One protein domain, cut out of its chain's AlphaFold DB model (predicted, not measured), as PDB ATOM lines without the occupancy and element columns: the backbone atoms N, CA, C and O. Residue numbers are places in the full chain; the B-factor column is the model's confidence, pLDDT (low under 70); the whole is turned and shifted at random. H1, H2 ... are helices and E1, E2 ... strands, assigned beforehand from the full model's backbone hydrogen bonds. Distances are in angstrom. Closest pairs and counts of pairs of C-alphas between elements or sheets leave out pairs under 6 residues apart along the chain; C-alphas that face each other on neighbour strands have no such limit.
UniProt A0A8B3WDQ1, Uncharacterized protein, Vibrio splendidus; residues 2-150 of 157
ATOM      1  N   ASP A   2     158.335 153.425  99.179       89.44
ATOM      2  CA  ASP A   2     156.935 153.159  98.821       89.44
ATOM      3  C   ASP A   2     156.473 151.722  99.113       89.44
ATOM      4  O   ASP A   2     155.387 151.513  99.641       89.44
ATOM      5  N   ALA A   3     157.314 150.717  98.849       91.19
ATOM      6  CA  ALA A   3     157.002 149.322  99.165       91.19
ATOM      7  C   ALA A   3     156.777 149.067 100.668       91.19
ATOM      8  O   ALA A   3     155.844 148.362 101.042       91.19
ATOM      9  N   ALA A   4     157.603 149.660 101.535       90.81
ATOM     10  CA  ALA A   4     157.461 149.549 102.987       90.81
ATOM     11  C   ALA A   4     156.228 150.312 103.492       90.81
ATOM     12  O   ALA A   4     155.536 149.848 104.398       90.81
ATOM     13  N   GLU A   5     155.923 151.456 102.877       91.00
ATOM     14  CA  GLU A   5     154.711 152.223 103.170       91.00
ATOM     15  C   GLU A   5     153.453 151.448 102.785       91.00
ATOM     16  O   GLU A   5     152.528 151.326 103.588       91.00
ATOM     17  N   GLN A   6     153.426 150.875 101.580       91.75
ATOM     18  CA  GLN A   6     152.305 150.072 101.105       91.75
ATOM     19  C   GLN A   6     152.129 148.814 101.964       91.75
ATOM     20  O   GLN A   6     151.009 148.530 102.392       91.75
ATOM     21  N   TYR A   7     153.226 148.132 102.319       92.56
ATOM     22  CA  TYR A   7     153.197 147.038 103.290       92.56
ATOM     23  C   TYR A   7     152.555 147.487 104.606       92.56
ATOM     24  O   TYR A   7     151.652 146.819 105.108       92.56
ATOM     25  N   SER A   8     152.960 148.637 105.148       91.12
ATOM     26  CA  SER A   8     152.406 149.138 106.406       91.12
ATOM     27  C   SER A   8     150.935 149.517 106.316       91.12
ATOM     28  O   SER A   8     150.209 149.327 107.289       91.12
ATOM     29  N   ARG A   9     150.470 150.028 105.175       90.88
ATOM     30  CA  ARG A   9     149.049 150.334 104.961       90.88
ATOM     31  C   ARG A   9     148.201 149.070 104.905       90.88
ATOM     32  O   ARG A   9     147.101 149.058 105.448       90.88
ATOM     33  N   ASP A  10     148.707 148.021 104.266       92.56
ATOM     34  CA  ASP A  10     147.972 146.768 104.111       92.56
ATOM     35  C   ASP A  10     148.001 145.903 105.377       92.56
ATOM     36  O   ASP A  10     146.993 145.286 105.716       92.56
ATOM     37  N   ASN A  11     149.120 145.893 106.108       91.06
ATOM     38  CA  ASN A  11     149.331 145.003 107.255       91.06
ATOM     39  C   ASN A  11     149.203 145.701 108.620       91.06
ATOM     40  O   ASN A  11     149.137 145.023 109.640       91.06
ATOM     41  N   GLY A  12     149.135 147.035 108.652       89.19
ATOM     42  CA  GLY A  12     149.022 147.834 109.877       89.19
ATOM     43  C   GLY A  12     150.349 148.109 110.593       89.19
ATOM     44  O   GLY A  12     150.357 148.821 111.594       89.19
ATOM     45  N   SER A  13     151.464 147.583 110.088       89.31
ATOM     46  CA  SER A  13     152.813 147.814 110.611       89.31
ATOM     47  C   SER A  13     153.853 147.658 109.509       89.31
ATOM     48  O   SER A  13     153.609 146.966 108.521       89.31
ATOM     49  N   LEU A  14     155.042 148.227 109.701       90.69
ATOM     50  CA  LEU A  14     156.213 147.890 108.885       90.69
ATOM     51  C   LEU A  14     156.529 146.384 108.945       90.69
ATOM     52  O   LEU A  14     156.064 145.694 109.865       90.69
ATOM     53  N   PRO A  15     157.351 145.872 108.006       91.50
ATOM     54  CA  PRO A  15     157.976 144.572 108.185       91.50
ATOM     55  C   PRO A  15     158.668 144.490 109.557       91.50
ATOM     56  O   PRO A  15     159.167 145.504 110.048       91.50
ATOM     57  N   PRO A  16     158.680 143.322 110.210       91.50
ATOM     58  CA  PRO A  16     159.314 143.179 111.515       91.50
ATOM     59  C   PRO A  16     160.825 143.397 111.409       91.50
ATOM     60  O   PRO A  16     161.404 143.251 110.335       91.50
ATOM     61  N   ILE A  17     161.480 143.703 112.528       90.50
ATOM     62  CA  ILE A  17     162.944 143.630 112.603       90.50
ATOM     63  C   ILE A  17     163.367 142.175 112.353       90.50
ATOM     64  O   ILE A  17     162.742 141.256 112.887       90.50
ATOM     65  N   THR A  18     164.384 141.960 111.517       88.94
ATOM     66  CA  THR A  18     164.887 140.611 111.215       88.94
ATOM     67  C   THR A  18     165.424 139.914 112.467       88.94
ATOM     68  O   THR A  18     166.061 140.538 113.316       88.94
ATOM     69  N   SER A  19     165.207 138.600 112.562       84.31
ATOM     70  CA  SER A  19     165.802 137.749 113.598       84.31
ATOM     71  C   SER A  19     167.295 137.486 113.395       84.31
ATOM     72  O   SER A  19     167.950 136.981 114.305       84.31
ATOM     73  N   ASP A  20     167.833 137.813 112.220       78.88
ATOM     74  CA  ASP A  20     169.202 137.470 111.829       78.88
ATOM     75  C   ASP A  20     170.247 138.432 112.416       78.88
ATOM     76  O   ASP A  20     171.452 138.193 112.310       78.88
ATOM     77  N   THR A  21     169.803 139.527 113.045       79.56
ATOM     78  CA  THR A  21     170.672 140.570 113.605       79.56
ATOM     79  C   THR A  21     170.173 141.077 114.954       79.56
ATOM     80  O   THR A  21     169.012 140.900 115.314       79.56
ATOM     81  N   ASP A  22     171.060 141.727 115.713       86.62
ATOM     82  CA  ASP A  22     170.667 142.448 116.925       86.62
ATOM     83  C   ASP A  22     169.690 143.584 116.566       86.62
ATOM     84  O   ASP A  22     169.936 144.379 115.651       86.62
ATOM     85  N   THR A  23     168.591 143.687 117.316       86.38
ATOM     86  CA  THR A  23     167.562 144.720 117.146       86.38
ATOM     87  C   THR A  23     168.120 146.142 117.201       86.38
ATOM     88  O   THR A  23     167.583 147.034 116.547       86.38
ATOM     89  N   ASN A  24     169.239 146.351 117.900       90.12
ATOM     90  CA  ASN A  24     169.943 147.627 117.982       90.12
ATOM     91  C   ASN A  24     170.477 148.103 116.623       90.12
ATOM     92  O   ASN A  24     170.785 149.284 116.470       90.12
ATOM     93  N   PHE A  25     170.571 147.240 115.608       91.19
ATOM     94  CA  PHE A  25     170.914 147.658 114.247       91.19
ATOM     95  C   PHE A  25     169.700 148.090 113.420       91.19
ATOM     96  O   PHE A  25     169.869 148.845 112.464       91.19
ATOM     97  N   GLY A  26     168.484 147.697 113.796       92.19
ATOM     98  CA  GLY A  26     167.264 148.189 113.160       92.19
ATOM     99  C   GLY A  26     166.987 147.633 111.759       92.19
ATOM    100  O   GLY A  26     166.247 148.266 111.014       92.19
ATOM    101  N   TYR A  27     167.579 146.506 111.356       93.06
ATOM    102  CA  TYR A  27     167.310 145.908 110.041       93.06
ATOM    103  C   TYR A  27     165.884 145.362 109.964       93.06
ATOM    104  O   TYR A  27     165.495 144.517 110.767       93.06
ATOM    105  N   LEU A  28     165.109 145.826 108.988       92.94
ATOM    106  CA  LEU A  28     163.768 145.310 108.723       92.94
ATOM    107  C   LEU A  28     163.859 144.062 107.840       92.94
ATOM    108  O   LEU A  28     164.720 143.979 106.968       92.94
ATOM    109  N   ASN A  29     162.951 143.112 108.058       92.94
ATOM    110  CA  ASN A  29     162.821 141.904 107.259       92.94
ATOM    111  C   ASN A  29     162.278 142.276 105.872       92.94
ATOM    112  O   ASN A  29     161.077 142.485 105.683       92.94
ATOM    113  N   THR A  30     163.172 142.413 104.905       91.62
ATOM    114  CA  THR A  30     162.834 142.814 103.546       91.62
ATOM    115  C   THR A  30     162.156 141.689 102.764       91.62
ATOM    116  O   THR A  30     161.377 141.994 101.864       91.62
ATOM    117  N   ASN A  31     162.311 140.421 103.161       90.75
ATOM    118  CA  ASN A  31     161.646 139.280 102.513       90.75
ATOM    119  C   ASN A  31     160.120 139.386 102.570       90.75
ATOM    120  O   ASN A  31     159.422 139.048 101.617       90.75
ATOM    121  N   HIS A  32     159.586 140.012 103.619       92.44
ATOM    122  CA  HIS A  32     158.155 140.305 103.737       92.44
ATOM    123  C   HIS A  32     157.623 141.272 102.657       92.44
ATOM    124  O   HIS A  32     156.404 141.401 102.485       92.44
ATOM    125  N   LEU A  33     158.510 141.967 101.933       92.44
ATOM    126  CA  LEU A  33     158.150 142.838 100.814       92.44
ATOM    127  C   LEU A  33     158.037 142.104  99.476       92.44
ATOM    128  O   LEU A  33     157.425 142.645  98.557       92.44
ATOM    129  N   ILE A  34     158.593 140.904  99.356       90.94
ATOM    130  CA  ILE A  34     158.640 140.127  98.108       90.94
ATOM    131  C   ILE A  34     157.874 138.808  98.224       90.94
ATOM    132  O   ILE A  34     157.265 138.366  97.253       90.94
ATOM    133  N   GLU A  35     157.777 138.246  99.426       90.19
ATOM    134  CA  GLU A  35     157.053 137.010  99.706       90.19
ATOM    135  C   GLU A  35     155.983 137.209 100.786       90.19
ATOM    136  O   GLU A  35     156.070 138.092 101.644       90.19
ATOM    137  N   ASN A  36     154.922 136.395 100.729       91.38
ATOM    138  CA  ASN A  36     153.861 136.441 101.731       91.38
ATOM    139  C   ASN A  36     154.331 135.735 103.017       91.38
ATOM    140  O   ASN A  36     154.491 134.514 102.990       91.38
ATOM    141  N   PRO A  37     154.433 136.434 104.165       90.06
ATOM    142  CA  PRO A  37     154.892 135.851 105.430       90.06
ATOM    143  C   PRO A  37     153.823 134.987 106.133       90.06
ATOM    144  O   PRO A  37     153.854 134.808 107.348       90.06
ATOM    145  N   GLY A  38     152.819 134.498 105.401       91.50
ATOM    146  CA  GLY A  38     151.652 133.804 105.951       91.50
ATOM    147  C   GLY A  38     150.584 134.742 106.527       91.50
ATOM    148  O   GLY A  38     149.736 134.298 107.300       91.50
ATOM    149  N   SER A  39     150.605 136.028 106.162       91.12
ATOM    150  CA  SER A  39     149.611 137.013 106.600       91.12
ATOM    151  C   SER A  39     148.405 137.044 105.655       91.12
ATOM    152  O   SER A  39     148.546 137.091 104.433       91.12
ATOM    153  N   SER A  40     147.193 137.064 106.220       93.19
ATOM    154  CA  SER A  40     145.942 137.180 105.456       93.19
ATOM    155  C   SER A  40     145.665 138.595 104.945       93.19
ATOM    156  O   SER A  40     144.849 138.767 104.042       93.19
ATOM    157  N   THR A  41     146.325 139.605 105.514       93.31
ATOM    158  CA  THR A  41     146.209 141.009 105.098       93.31
ATOM    159  C   THR A  41     147.221 141.396 104.021       93.31
ATOM    160  O   THR A  41     147.145 142.495 103.475       93.31
ATOM    161  N   TRP A  42     148.143 140.494 103.674       94.12
ATOM    162  CA  TRP A  42     149.188 140.742 102.689       94.12
ATOM    163  C   TRP A  42     148.612 140.857 101.270       94.12
ATOM    164  O   TRP A  42     147.870 139.984 100.818       94.12
ATOM    165  N   LYS A  43     148.988 141.924 100.552       94.88
ATOM    166  CA  LYS A  43     148.565 142.207  99.166       94.88
ATOM    167  C   LYS A  43     149.734 142.396  98.195       94.88
ATOM    168  O   LYS A  43     149.554 142.981  97.129       94.88
ATOM    169  N   GLY A  44     150.924 141.954  98.591       89.19
ATOM    170  CA  GLY A  44     152.122 142.054  97.770       89.19
ATOM    171  C   GLY A  44     152.101 141.121  96.544       89.19
ATOM    172  O   GLY A  44     151.060 140.552  96.198       89.19
ATOM    173  N   PRO A  45     153.258 140.922  95.891       92.56
ATOM    174  CA  PRO A  45     154.570 141.459  96.266       92.56
ATOM    175  C   PRO A  45     154.625 142.991  96.148       92.56
ATOM    176  O   PRO A  45     154.024 143.575  95.250       92.56
ATOM    177  N   TYR A  46     155.316 143.647  97.081       92.19
ATOM    178  CA  TYR A  46     155.477 145.109  97.134       92.19
ATOM    179  C   TYR A  46     156.752 145.583  96.423       92.19
ATOM    180  O   TYR A  46     156.853 146.750  96.047       92.19
ATOM    181  N   LEU A  47     157.722 144.687  96.240       87.94
ATOM    182  CA  LEU A  47     158.906 144.878  95.405       87.94
ATOM    183  C   LEU A  47     158.942 143.793  94.328       87.94
ATOM    184  O   LEU A  47     158.526 142.664  94.561       87.94
ATOM    185  N   SER A  48     159.456 144.135  93.149       82.69
ATOM    186  CA  SER A  48     159.619 143.204  92.024       82.69
ATOM    187  C   SER A  48     161.021 142.591  91.959       82.69
ATOM    188  O   SER A  48     161.484 142.253  90.872       82.69
ATOM    189  N   PHE A  49     161.742 142.577  93.078       80.75
ATOM    190  CA  PHE A  49     163.110 142.069  93.164       80.75
ATOM    191  C   PHE A  49     163.102 140.598  93.588       80.75
ATOM    192  O   PHE A  49     162.139 140.144  94.206       80.75
ATOM    193  N   ASP A  50     164.179 139.883  93.273       73.12
ATOM    194  CA  ASP A  50     164.344 138.479  93.645       73.12
ATOM    195  C   ASP A  50     165.037 138.346  95.016       73.12
ATOM    196  O   ASP A  50     165.969 139.095  95.327       73.12
ATOM    197  N   ASP A  51     164.623 137.357  95.820       72.88
ATOM    198  CA  ASP A  51     165.296 136.979  97.077       72.88
ATOM    199  C   ASP A  51     166.545 136.117  96.811       72.88
ATOM    200  O   ASP A  51     166.620 134.934  97.144       72.88
ATOM    201  N   THR A  52     167.513 136.659  96.081       64.88
ATOM    202  CA  THR A  52     168.699 135.902  95.641       64.88
ATOM    203  C   THR A  52     169.942 136.189  96.474       64.88
ATOM    204  O   THR A  52     170.990 135.573  96.241       64.88
ATOM    205  N   TRP A  53     169.872 137.101  97.449       71.12
ATOM    206  CA  TRP A  53     171.053 137.523  98.197       71.12
ATOM    207  C   TRP A  53     171.369 136.589  99.376       71.12
ATOM    208  O   TRP A  53     170.526 136.293 100.215       71.12
ATOM    209  N   ILE A  54     172.635 136.170  99.511       66.31
ATOM    210  CA  ILE A  54     173.124 135.238 100.561       66.31
ATOM    211  C   ILE A  54     173.270 135.938 101.932       66.31
ATOM    212  O   ILE A  54     174.175 135.651 102.714       66.31
ATOM    213  N   GLY A  55     172.434 136.927 102.219       65.06
ATOM    214  CA  GLY A  55     172.561 137.754 103.411       65.06
ATOM    215  C   GLY A  55     171.383 137.653 104.382       65.06
ATOM    216  O   GLY A  55     171.387 138.371 105.382       65.06
ATOM    217  N   GLY A  56     170.443 136.742 104.122       78.31
ATOM    218  CA  GLY A  56     169.272 136.499 104.963       78.31
ATOM    219  C   GLY A  56     168.209 137.582 104.812       78.31
ATOM    220  O   GLY A  56     168.241 138.377 103.876       78.31
ATOM    221  N   ASP A  57     167.314 137.659 105.790       85.44
ATOM    222  CA  ASP A  57     166.061 138.418 105.706       85.44
ATOM    223  C   ASP A  57     166.237 139.947 105.626       85.44
ATOM    224  O   ASP A  57     165.270 140.687 105.468       85.44
ATOM    225  N   GLN A  58     167.459 140.450 105.791       87.19
ATOM    226  CA  GLN A  58     167.803 141.877 105.868       87.19
ATOM    227  C   GLN A  58     168.150 142.516 104.508       87.19
ATOM    228  O   GLN A  58     168.300 143.740 104.428       87.19
ATOM    229  N   TYR A  59     168.333 141.705 103.463       88.56
ATOM    230  CA  TYR A  59     168.861 142.128 102.167       88.56
ATOM    231  C   TYR A  59     168.028 141.571 101.018       88.56
ATOM    232  O   TYR A  59     167.655 140.407 101.037       88.56
ATOM    233  N   ILE A  60     167.832 142.369  99.971       88.81
ATOM    234  CA  ILE A  60     167.325 141.894  98.675       88.81
ATOM    235  C   ILE A  60     168.344 142.259  97.599       88.81
ATOM    236  O   ILE A  60     169.001 143.300  97.703       88.81
ATOM    237  N   ASP A  61     168.497 141.428  96.572       86.62
ATOM    238  CA  ASP A  61     169.352 141.747  95.430       86.62
ATOM    239  C   ASP A  61     168.860 143.016  94.714       86.62
ATOM    240  O   ASP A  61     167.657 143.270  94.595       86.62
ATOM    241  N   HIS A  62     169.795 143.859  94.278       85.44
ATOM    242  CA  HIS A  62     169.463 145.094  93.573       85.44
ATOM    243  C   HIS A  62     169.831 144.940  92.093       85.44
ATOM    244  O   HIS A  62     170.966 144.594  91.800       85.44
ATOM    245  N   PRO A  63     168.960 145.278  91.125       82.00
ATOM    246  CA  PRO A  63     169.226 145.007  89.706       82.00
ATOM    247  C   PRO A  63     170.524 145.640  89.172       82.00
ATOM    248  O   PRO A  63     171.222 145.041  88.357       82.00
ATOM    249  N   ASP A  64     170.849 146.850  89.635       86.56
ATOM    250  CA  ASP A  64     172.037 147.602  89.198       86.56
ATOM    251  C   ASP A  64     173.203 147.607  90.203       86.56
ATOM    252  O   ASP A  64     174.296 148.081  89.891       86.56
ATOM    253  N   TYR A  65     172.973 147.133  91.429       87.94
ATOM    254  CA  TYR A  65     173.920 147.244  92.543       87.94
ATOM    255  C   TYR A  65     173.978 145.906  93.283       87.94
ATOM    256  O   TYR A  65     173.479 144.915  92.787       87.94
ATOM    257  N   ILE A  66     174.637 145.823  94.437       87.12
ATOM    258  CA  ILE A  66     174.809 144.517  95.098       87.12
ATOM    259  C   ILE A  66     173.599 144.108  95.942       87.12
ATOM    260  O   ILE A  66     173.189 142.960  95.918       87.12
ATOM    261  N   THR A  67     173.040 145.027  96.727       89.12
ATOM    262  CA  THR A  67     171.873 144.739  97.559       89.12
ATOM    263  C   THR A  67     171.208 146.024  98.030       89.12
ATOM    264  O   THR A  67     171.861 147.066  98.173       89.12
ATOM    265  N   THR A  68     169.906 145.933  98.287       90.31
ATOM    266  CA  THR A  68     169.112 146.921  99.005       90.31
ATOM    267  C   THR A  68     168.702 146.390 100.377       90.31
ATOM    268  O   THR A  68     168.450 145.203 100.551       90.31
ATOM    269  N   GLN A  69     168.580 147.289 101.347       91.81
ATOM    270  CA  GLN A  69     168.132 146.991 102.708       91.81
ATOM    271  C   GLN A  69     167.167 148.070 103.198       91.81
ATOM    272  O   GLN A  69     167.211 149.220 102.741       91.81
ATOM    273  N   LEU A  70     166.346 147.717 104.182       93.38
ATOM    274  CA  LEU A  70     165.536 148.665 104.934       93.38
ATOM    275  C   LEU A  70     165.963 148.691 106.397       93.38
ATOM    276  O   LEU A  70     166.245 147.662 107.004       93.38
ATOM    277  N   LEU A  71     165.992 149.892 106.955       93.50
ATOM    278  CA  LEU A  71     166.389 150.155 108.325       93.50
ATOM    279  C   LEU A  71     165.304 150.960 109.030       93.50
ATOM    280  O   LEU A  71     164.679 151.833 108.429       93.50
ATOM    281  N   LEU A  72     165.153 150.727 110.322       93.12
ATOM    282  CA  LEU A  72     164.405 151.569 111.238       93.12
ATOM    283  C   LEU A  72     165.388 152.157 112.249       93.12
ATOM    284  O   LEU A  72     166.027 151.415 112.995       93.12
ATOM    285  N   LYS A  73     165.567 153.479 112.224       93.38
ATOM    286  CA  LYS A  73     166.628 154.179 112.965       93.38
ATOM    287  C   LYS A  73     166.066 155.312 113.807       93.38
ATOM    288  O   LYS A  73     165.108 155.956 113.392       93.38
ATOM    289  N   GLU A  74     166.701 155.591 114.941       91.56
ATOM    290  CA  GLU A  74     166.393 156.771 115.754       91.56
ATOM    291  C   GLU A  74     166.554 158.053 114.925       91.56
ATOM    292  O   GLU A  74     167.577 158.259 114.254       91.56
ATOM    293  N   LYS A  75     165.557 158.932 115.002       87.88
ATOM    294  CA  LYS A  75     165.572 160.278 114.426       87.88
ATOM    295  C   LYS A  75     166.782 161.047 114.926       87.88
ATOM    296  O   LYS A  75     167.233 160.861 116.055       87.88
ATOM    297  N   ASP A  76     167.322 161.896 114.059       83.31
ATOM    298  CA  ASP A  76     168.448 162.796 114.346       83.31
ATOM    299  C   ASP A  76     169.755 162.123 114.811       83.31
ATOM    300  O   ASP A  76     170.759 162.798 115.043       83.31
ATOM    301  N   SER A  77     169.806 160.791 114.898       87.44
ATOM    302  CA  SER A  77     171.040 160.069 115.197       87.44
ATOM    303  C   SER A  77     172.019 160.213 114.029       87.44
ATOM    304  O   SER A  77     171.609 160.210 112.875       87.44
ATOM    305  N   LEU A  78     173.321 160.344 114.298       85.38
ATOM    306  CA  LEU A  78     174.348 160.665 113.289       85.38
ATOM    307  C   LEU A  78     174.988 159.417 112.649       85.38
ATOM    308  O   LEU A  78     176.202 159.353 112.451       85.38
ATOM    309  N   TRP A  79     174.194 158.385 112.359       88.19
ATOM    310  CA  TRP A  79     174.705 157.178 111.706       88.19
ATOM    311  C   TRP A  79     174.995 157.415 110.221       88.19
ATOM    312  O   TRP A  79     174.224 158.069 109.524       88.19
ATOM    313  N   VAL A  80     176.082 156.817 109.733       82.25
ATOM    314  CA  VAL A  80     176.465 156.793 108.306       82.25
ATOM    315  C   VAL A  80     176.424 155.385 107.710       82.25
ATOM    316  O   VAL A  80     176.498 155.214 106.499       82.25
ATOM    317  N   ARG A  81     176.296 154.358 108.563       82.00
ATOM    318  CA  ARG A  81     176.210 152.950 108.170       82.00
ATOM    319  C   ARG A  81     174.963 152.295 108.739       82.00
ATOM    320  O   ARG A  81     174.609 152.522 109.894       82.00
ATOM    321  N   GLY A  82     174.356 151.402 107.959       76.50
ATOM    322  CA  GLY A  82     173.247 150.576 108.442       76.50
ATOM    323  C   GLY A  82     173.627 149.739 109.664       76.50
ATOM    324  O   GLY A  82     172.830 149.603 110.584       76.50
ATOM    325  N   SER A  83     174.889 149.318 109.755       81.75
ATOM    326  CA  SER A  83     175.441 148.563 110.883       81.75
ATOM    327  C   SER A  83     175.792 149.409 112.118       81.75
ATOM    328  O   SER A  83     176.574 148.966 112.951       81.75
ATOM    329  N   SER A  84     175.308 150.647 112.235       87.69
ATOM    330  CA  SER A  84     175.434 151.432 113.470       87.69
ATOM    331  C   SER A  84     174.311 151.085 114.454       87.69
ATOM    332  O   SER A  84     173.148 151.060 114.051       87.69
ATOM    333  N   GLU A  85     174.638 150.895 115.736       91.25
ATOM    334  CA  GLU A  85     173.694 150.573 116.827       91.25
ATOM    335  C   GLU A  85     172.820 151.783 117.214       91.25
ATOM    336  O   GLU A  85     172.999 152.434 118.236       91.25
ATOM    337  N   THR A  86     171.920 152.148 116.309       91.56
ATOM    338  CA  THR A  86     170.968 153.275 116.408       91.56
ATOM    339  C   THR A  86     169.587 152.852 115.904       91.56
ATOM    340  O   THR A  86     168.774 153.680 115.499       91.56
ATOM    341  N   GLY A  87     169.358 151.540 115.844       89.88
ATOM    342  CA  GLY A  87     168.067 150.941 115.577       89.88
ATOM    343  C   GLY A  87     167.096 151.239 116.706       89.88
ATOM    344  O   GLY A  87     167.500 151.463 117.844       89.88
ATOM    345  N   CYS A  88     165.817 151.255 116.371       86.88
ATOM    346  CA  CYS A  88     164.760 151.574 117.314       86.88
ATOM    347  C   CYS A  88     163.564 150.646 117.111       86.88
ATOM    348  O   CYS A  88     163.449 149.953 116.097       86.88
ATOM    349  N   GLU A  89     162.681 150.599 118.106       78.94
ATOM    350  CA  GLU A  89     161.517 149.723 118.063       78.94
ATOM    351  C   GLU A  89     160.468 150.231 117.068       78.94
ATOM    352  O   GLU A  89     160.147 151.418 117.030       78.94
ATOM    353  N   SER A  90     159.825 149.313 116.343       70.31
ATOM    354  CA  SER A  90     158.694 149.584 115.435       70.31
ATOM    355  C   SER A  90     157.412 150.044 116.136       70.31
ATOM    356  O   SER A  90     156.344 150.065 115.531       70.31
ATOM    357  N   SER A  91     157.489 150.398 117.413       69.88
ATOM    358  CA  SER A  91     156.447 151.047 118.206       69.88
ATOM    359  C   SER A  91     156.796 152.511 118.511       69.88
ATOM    360  O   SER A  91     155.922 153.280 118.920       69.88
ATOM    361  N   SER A  92     158.058 152.913 118.317       77.88
ATOM    362  CA  SER A  92     158.551 154.211 118.751       77.88
ATOM    363  C   SER A  92     158.249 155.308 117.737       77.88
ATOM    364  O   SER A  92     158.571 155.215 116.554       77.88
ATOM    365  N   SER A  93     157.694 156.408 118.250       79.81
ATOM    366  CA  SER A  93     157.512 157.658 117.502       79.81
ATOM    367  C   SER A  93     158.811 158.424 117.232       79.81
ATOM    368  O   SER A  93     158.792 159.472 116.585       79.81
ATOM    369  N   THR A  94     159.939 157.929 117.743       85.25
ATOM    370  CA  THR A  94     161.271 158.505 117.532       85.25
ATOM    371  C   THR A  94     162.003 157.869 116.359       85.25
ATOM    372  O   THR A  94     163.138 158.235 116.103       85.25
ATOM    373  N   CYS A  95     161.371 156.962 115.614       89.19
ATOM    374  CA  CYS A  95     161.998 156.268 114.498       89.19
ATOM    375  C   CYS A  95     161.745 156.945 113.150       89.19
ATOM    376  O   CYS A  95     160.662 157.476 112.916       89.19
ATOM    377  N   SER A  96     162.691 156.814 112.225       90.69
ATOM    378  CA  SER A  96     162.478 157.038 110.793       90.69
ATOM    379  C   SER A  96     162.894 155.798 110.013       90.69
ATOM    380  O   SER A  96     163.836 155.085 110.384       90.69
ATOM    381  N   VAL A  97     162.187 155.540 108.916       92.19
ATOM    382  CA  VAL A  97     162.561 154.471 107.986       92.19
ATOM    383  C   VAL A  97     163.677 154.980 107.087       92.19
ATOM    384  O   VAL A  97     163.606 156.089 106.567       92.19
ATOM    385  N   ALA A  98     164.693 154.161 106.853       93.75
ATOM    386  CA  ALA A  98     165.710 154.429 105.855       93.75
ATOM    387  C   ALA A  98     165.812 153.269 104.866       93.75
ATOM    388  O   ALA A  98     165.702 152.101 105.235       93.75
ATOM    389  N   ALA A  99     166.034 153.597 103.599       93.25
ATOM    390  CA  ALA A  99     166.315 152.625 102.551       93.25
ATOM    391  C   ALA A  99     167.749 152.819 102.088       93.25
ATOM    392  O   ALA A  99     168.140 153.951 101.804       93.25
ATOM    393  N   CYS A 100     168.524 151.740 102.010       93.06
ATOM    394  CA  CYS A 100     169.920 151.824 101.609       93.06
ATOM    395  C   CYS A 100     170.266 150.869 100.484       93.06
ATOM    396  O   CYS A 100     169.719 149.774 100.410       93.06
ATOM    397  N   ILE A 101     171.248 151.265  99.682       91.81
ATOM    398  CA  ILE A 101     171.817 150.482  98.594       91.81
ATOM    399  C   ILE A 101     173.327 150.400  98.798       91.81
ATOM    400  O   ILE A 101     173.994 151.390  99.113       91.81
ATOM    401  N   TRP A 102     173.869 149.203  98.621       90.50
ATOM    402  CA  TRP A 102     175.289 148.925  98.782       90.50
ATOM    403  C   TRP A 102     176.062 149.064  97.468       90.50
ATOM    404  O   TRP A 102     175.532 148.842  96.383       90.50
ATOM    405  N   LEU A 103     177.360 149.364  97.585       90.44
ATOM    406  CA  LEU A 103     178.325 149.442  96.480       90.44
ATOM    407  C   LEU A 103     177.955 150.411  95.346       90.44
ATOM    408  O   LEU A 103     178.352 150.227  94.196       90.44
ATOM    409  N   VAL A 104     177.277 151.505  95.679       92.19
ATOM    410  CA  VAL A 104     177.061 152.609  94.739       92.19
ATOM    411  C   VAL A 104     178.392 153.339  94.520       92.19
ATOM    412  O   VAL A 104     179.078 153.640  95.496       92.19
ATOM    413  N   PRO A 105     178.820 153.666  93.285       93.31
ATOM    414  CA  PRO A 105     180.053 154.422  93.084       93.31
ATOM    415  C   PRO A 105     180.062 155.709  93.921       93.31
ATOM    416  O   PRO A 105     179.105 156.474  93.887       93.31
ATOM    417  N   THR A 106     181.142 155.992  94.660       91.25
ATOM    418  CA  THR A 106     181.168 157.122  95.616       91.25
ATOM    419  C   THR A 106     180.796 158.462  94.971       91.25
ATOM    420  O   THR A 106     180.091 159.253  95.584       91.25
ATOM    421  N   LYS A 107     181.199 158.696  93.714       91.06
ATOM    422  CA  LYS A 107     180.808 159.905  92.968       91.06
ATOM    423  C   LYS A 107     179.300 160.002  92.737       91.06
ATOM    424  O   LYS A 107     178.752 161.088  92.839       91.06
ATOM    425  N   VAL A 108     178.645 158.874  92.463       92.44
ATOM    426  CA  VAL A 108     177.185 158.803  92.316       92.44
ATOM    427  C   VAL A 108     176.522 159.085  93.663       92.44
ATOM    428  O   VAL A 108     175.571 159.851  93.716       92.44
ATOM    429  N   ALA A 109     177.054 158.551  94.768       91.69
ATOM    430  CA  ALA A 109     176.514 158.849  96.096       91.69
ATOM    431  C   ALA A 109     176.624 160.341  96.466       91.69
ATOM    432  O   ALA A 109     175.668 160.926  96.967       91.69
ATOM    433  N   GLN A 110     177.761 160.967  96.154       91.94
ATOM    434  CA  GLN A 110     177.972 162.408  96.332       91.94
ATOM    435  C   GLN A 110     177.029 163.241  95.453       91.94
ATOM    436  O   GLN A 110     176.484 164.243  95.906       91.94
ATOM    437  N   GLU A 111     176.799 162.819  94.209       92.88
ATOM    438  CA  GLU A 111     175.859 163.479  93.301       92.88
ATOM    439  C   GLU A 111     174.412 163.360  93.794       92.88
ATOM    440  O   GLU A 111     173.688 164.352  93.793       92.88
ATOM    441  N   ILE A 112     174.008 162.193  94.306       91.81
ATOM    442  CA  ILE A 112     172.691 162.008  94.931       91.81
ATOM    443  C   ILE A 112     172.543 162.919  96.157       91.81
ATOM    444  O   ILE A 112     171.524 163.595  96.278       91.81
ATOM    445  N   ASN A 113     173.557 162.995  97.026       92.00
ATOM    446  CA  ASN A 113     173.559 163.913  98.171       92.00
ATOM    447  C   ASN A 113     173.370 165.372  97.727       92.00
ATOM    448  O   ASN A 113     172.558 166.107  98.284       92.00
ATOM    449  N   HIS A 114     174.062 165.779  96.661       92.44
ATOM    450  CA  HIS A 114     173.921 167.120  96.109       92.44
ATOM    451  C   HIS A 114     172.524 167.387  95.540       92.44
ATOM    452  O   HIS A 114     171.959 168.449  95.790       92.44
ATOM    453  N   ILE A 115     171.951 166.433  94.803       93.38
ATOM    454  CA  ILE A 115     170.621 166.570  94.198       93.38
ATOM    455  C   ILE A 115     169.526 166.646  95.269       93.38
ATOM    456  O   ILE A 115     168.586 167.426  95.120       93.38
ATOM    457  N   VAL A 116     169.626 165.836  96.327       92.19
ATOM    458  CA  VAL A 116     168.565 165.699  97.337       92.19
ATOM    459  C   VAL A 116     168.698 166.725  98.460       92.19
ATOM    460  O   VAL A 116     167.715 167.384  98.789       92.19
ATOM    461  N   ASP A 117     169.893 166.885  99.032       91.31
ATOM    462  CA  ASP A 117     170.125 167.746 100.200       91.31
ATOM    463  C   ASP A 117     170.763 169.096  99.846       91.31
ATOM    464  O   ASP A 117     170.939 169.955 100.711       91.31
ATOM    465  N   GLY A 118     171.147 169.313  98.582       88.56
ATOM    466  CA  GLY A 118     171.861 170.522  98.154       88.56
ATOM    467  C   GLY A 118     173.318 170.580  98.630       88.56
ATOM    468  O   GLY A 118     174.036 171.528  98.305       88.56
ATOM    469  N   SER A 119     173.784 169.568  99.367       80.69
ATOM    470  CA  SER A 119     175.141 169.485  99.904       80.69
ATOM    471  C   SER A 119     176.114 169.006  98.831       80.69
ATOM    472  O   SER A 119     176.024 167.886  98.339       80.69
ATOM    473  N   SER A 120     177.092 169.835  98.467       72.19
ATOM    474  CA  SER A 120     178.177 169.448  97.554       72.19
ATOM    475  C   SER A 120     179.348 168.781  98.287       72.19
ATOM    476  O   SER A 120     180.504 168.979  97.905       72.19
ATOM    477  N   SER A 121     179.078 168.069  99.385       74.44
ATOM    478  CA  SER A 121     180.117 167.386 100.156       74.44
ATOM    479  C   SER A 121     180.879 166.400  99.264       74.44
ATOM    480  O   SER A 121     180.291 165.491  98.678       74.44
ATOM    481  N   ILE A 122     182.195 166.594  99.159       80.75
ATOM    482  CA  ILE A 122     183.125 165.687  98.464       80.75
ATOM    483  C   ILE A 122     183.803 164.711  99.433       80.75
ATOM    484  O   ILE A 122     184.733 163.997  99.047       80.75
ATOM    485  N   GLU A 123     183.363 164.710 100.690       87.25
ATOM    486  CA  GLU A 123     183.913 163.870 101.739       87.25
ATOM    487  C   GLU A 123     183.654 162.386 101.459       87.25
ATOM    488  O   GLU A 123     182.868 161.994 100.590       87.25
ATOM    489  N   SER A 124     184.362 161.525 102.187       87.00
ATOM    490  CA  SER A 124     184.154 160.078 102.094       87.00
ATOM    491  C   SER A 124     182.880 159.603 102.791       87.00
ATOM    492  O   SER A 124     182.492 158.454 102.592       87.00
ATOM    493  N   SER A 125     182.257 160.447 103.608       89.56
ATOM    494  CA  SER A 125     181.020 160.145 104.316       89.56
ATOM    495  C   SER A 125     180.236 161.414 104.651       89.56
ATOM    496  O   SER A 125     180.819 162.485 104.823       89.56
ATOM    497  N   ASP A 126     178.915 161.279 104.760       90.25
ATOM    498  CA  ASP A 126     177.996 162.328 105.211       90.25
ATOM    499  C   ASP A 126     176.878 161.695 106.052       90.25
ATOM    500  O   ASP A 126     176.254 160.713 105.645       90.25
ATOM    501  N   ALA A 127     176.676 162.230 107.259       89.50
ATOM    502  CA  ALA A 127     175.703 161.753 108.248       89.50
ATOM    503  C   ALA A 127     174.481 162.670 108.368       89.50
ATOM    504  O   ALA A 127     173.630 162.458 109.233       89.50
ATOM    505  N   THR A 128     174.447 163.743 107.581       87.44
ATOM    506  CA  THR A 128     173.503 164.845 107.734       87.44
ATOM    507  C   THR A 128     172.546 164.904 106.554       87.44
ATOM    508  O   THR A 128     172.878 164.443 105.473       87.44
ATOM    509  N   GLY A 129     171.350 165.458 106.764       88.69
ATOM    510  CA  GLY A 129     170.334 165.531 105.711       88.69
ATOM    511  C   GLY A 129     169.556 164.227 105.510       88.69
ATOM    512  O   GLY A 129     169.548 163.343 106.375       88.69
ATOM    513  N   LYS A 130     168.841 164.152 104.382       91.50
ATOM    514  CA  LYS A 130     168.050 162.984 103.980       91.50
ATOM    515  C   LYS A 130     168.917 161.895 103.368       91.50
ATOM    516  O   LYS A 130     168.576 160.724 103.497       91.50
ATOM    517  N   VAL A 131     169.995 162.250 102.687       92.81
ATOM    518  CA  VAL A 131     170.941 161.315 102.094       92.81
ATOM    519  C   VAL A 131     172.112 161.151 103.036       92.81
ATOM    520  O   VAL A 131     172.782 162.098 103.422       92.81
ATOM    521  N   ARG A 132     172.395 159.902 103.380       92.44
ATOM    522  CA  ARG A 132     173.563 159.542 104.172       92.44
ATOM    523  C   ARG A 132     174.400 158.566 103.403       92.44
ATOM    524  O   ARG A 132     173.863 157.648 102.786       92.44
ATOM    525  N   TYR A 133     175.708 158.741 103.436       92.69
ATOM    526  CA  TYR A 133     176.586 157.807 102.759       92.69
ATOM    527  C   TYR A 133     177.895 157.612 103.499       92.69
ATOM    528  O   TYR A 133     178.366 158.477 104.235       92.69
ATOM    529  N   ASP A 134     178.499 156.457 103.260       92.69
ATOM    530  CA  ASP A 134     179.831 156.125 103.732       92.69
ATOM    531  C   ASP A 134     180.571 155.319 102.669       92.69
ATOM    532  O   ASP A 134     180.054 154.346 102.112       92.69
ATOM    533  N   LYS A 135     181.802 155.728 102.375       89.75
ATOM    534  CA  LYS A 135     182.683 155.006 101.467       89.75
ATOM    535  C   LYS A 135     183.156 153.706 102.119       89.75
ATOM    536  O   LYS A 135     183.942 153.718 103.064       89.75
ATOM    537  N   ALA A 136     182.774 152.588 101.513       80.44
ATOM    538  CA  ALA A 136     183.230 151.252 101.859       80.44
ATOM    539  C   ALA A 136     184.151 150.673 100.764       80.44
ATOM    540  O   ALA A 136     184.551 151.350  99.807       80.44
ATOM    541  N   PHE A 137     184.554 149.409 100.922       75.69
ATOM    542  CA  PHE A 137     185.399 148.725  99.947       75.69
ATOM    543  C   PHE A 137     184.615 148.454  98.655       75.69
ATOM    544  O   PHE A 137     183.603 147.766  98.685       75.69
ATOM    545  N   GLY A 138     185.082 148.988  97.522       78.00
ATOM    546  CA  GLY A 138     184.469 148.790  96.200       78.00
ATOM    547  C   GLY A 138     183.348 149.775  95.831       78.00
ATOM    548  O   GLY A 138     183.040 149.911  94.653       78.00
ATOM    549  N   GLY A 139     182.795 150.515  96.796       87.00
ATOM    550  CA  GLY A 139     181.729 151.498  96.584       87.00
ATOM    551  C   GLY A 139     181.224 152.081  97.905       87.00
ATOM    552  O   GLY A 139     181.673 151.693  98.980       87.00
ATOM    553  N   ALA A 140     180.316 153.045  97.837       89.12
ATOM    554  CA  ALA A 140     179.639 153.621  98.987       89.12
ATOM    555  C   ALA A 140     178.385 152.816  99.357       89.12
ATOM    556  O   ALA A 140     177.683 152.297  98.488       89.12
ATOM    557  N   LEU A 141     178.098 152.753 100.654       91.94
ATOM    558  CA  LEU A 141     176.745 152.523 101.142       91.94
ATOM    559  C   LEU A 141     176.035 153.873 101.104       91.94
ATOM    560  O   LEU A 141     176.528 154.825 101.705       91.94
ATOM    561  N   ILE A 142     174.909 153.954 100.405       93.12
ATOM    562  CA  ILE A 142     174.055 155.141 100.398       93.12
ATOM    563  C   ILE A 142     172.708 154.789 101.000       93.12
ATOM    564  O   ILE A 142     172.140 153.750 100.685       93.12
ATOM    565  N   CYS A 143     172.200 155.665 101.848       93.56
ATOM    566  CA  CYS A 143     170.900 155.568 102.464       93.56
ATOM    567  C   CYS A 143     170.115 156.845 102.217       93.56
ATOM    568  O   CYS A 143     170.658 157.943 102.304       93.56
ATOM    569  N   MET A 144     168.827 156.693 101.964       93.38
ATOM    570  CA  MET A 144     167.866 157.778 102.041       93.38
ATOM    571  C   MET A 144     167.062 157.596 103.325       93.38
ATOM    572  O   MET A 144     166.665 156.474 103.641       93.38
ATOM    573  N   ILE A 145     166.827 158.678 104.056       92.00
ATOM    574  CA  ILE A 145     165.907 158.746 105.189       92.00
ATOM    575  C   ILE A 145     164.549 159.177 104.656       92.00
ATOM    576  O   ILE A 145     164.431 160.186 103.957       92.00
ATOM    577  N   GLY A 146     163.552 158.353 104.944       87.12
ATOM    578  CA  GLY A 146     162.166 158.557 104.568       87.12
ATOM    579  C   GLY A 146     161.393 159.211 105.699       87.12
ATOM    580  O   GLY A 146     161.949 159.940 106.520       87.12
ATOM    581  N   ASP A 147     160.098 158.926 105.730       77.88
ATOM    582  CA  ASP A 147     159.206 159.507 106.716       77.88
ATOM    583  C   ASP A 147     159.398 158.924 108.121       77.88
ATOM    584  O   ASP A 147     159.947 157.836 108.354       77.88
ATOM    585  N   ASP A 148     158.899 159.705 109.069       82.00
ATOM    586  CA  ASP A 148     158.796 159.357 110.470       82.00
ATOM    587  C   ASP A 148     157.830 158.191 110.689       82.00
ATOM    588  O   ASP A 148     156.760 158.097 110.084       82.00
ATOM    589  N   TYR A 149     158.193 157.330 111.629       77.06
ATOM    590  CA  TYR A 149     157.372 156.234 112.110       77.06
ATOM    591  C   TYR A 149     156.840 156.537 113.537       77.06
ATOM    592  O   TYR A 149     157.540 157.227 114.283       77.06
ATOM    593  N   PRO A 150     155.635 156.061 113.946       76.38
ATOM    594  CA  PRO A 150     154.633 155.388 113.119       76.38
ATOM    595  C   PRO A 150     154.162 156.295 111.993       76.38
ATOM    596  O   PRO A 150     153.918 157.482 112.211       76.38
TER     597      PRO A 150
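This is residues 2 to 150 of the 157 residues of an uncharacterized protein of Vibrio splendidus (UniProt A0A8B3WDQ1). Amid little regular structure, a strongly twisted four-stranded sheet has H3 packed over one face; H1, H2 and loops lie toward the domain's other end. The 149 printed residues, 58 in named elements, run H1 H2 E1 E2 H3 E3 E4: mixed class, antiparallel sheet E1 E2 E4 E3. It is compact, radius of gyration of the C-alphas 14.8 A, spanning 47 by 32 by 27 A.

E1, residues 68 to 74, and E2, 95 to 104, form a hairpin, N 71 and O 98 at 2.8 A. E4, 140 to 149, is antiparallel to E2, N 144 and O 99 at 2.8 A, and forms a hairpin with E3, 131 to 135, N 132 and O 143 at 2.8 A. H3, 106 to 117, is on the sheet in two layers, one helix layer on one face, height 8.7 A; its closest C-alphas to E3 are Asn 113 and Val 131, 5.4 A. E2, H3, E3 make a split strand-helix-strand unit, E4 between its strands, crossover right-handed. H1, 2 to 11, only grazes the sheet and only just touches H2, 30 to 33, with 3 pairs of C-alphas within 8 A, closest Ala 3 and Leu 33, 6.8 A. Every O i to N i+4 pair in H1 and H3 is within hydrogen-bond range; H2 is too short for one.

H1 begins at C-alpha 2 (156.935, 153.159, 98.821); E4, 26.0 A long, ends at C-alpha 149 (157.372, 156.234, 112.110). E2 is 25.1 A, E1 19.6 A, H3 16.0 A, H1 14.0 A, E3 13.3 A and H2 5.4 A.

The printed part has no cut. Links H1 to H2, H2 to E1, E1 to E2 and H3 to E3 are long. Residues 52, 54 to 55 and 91 are under pLDDT 70.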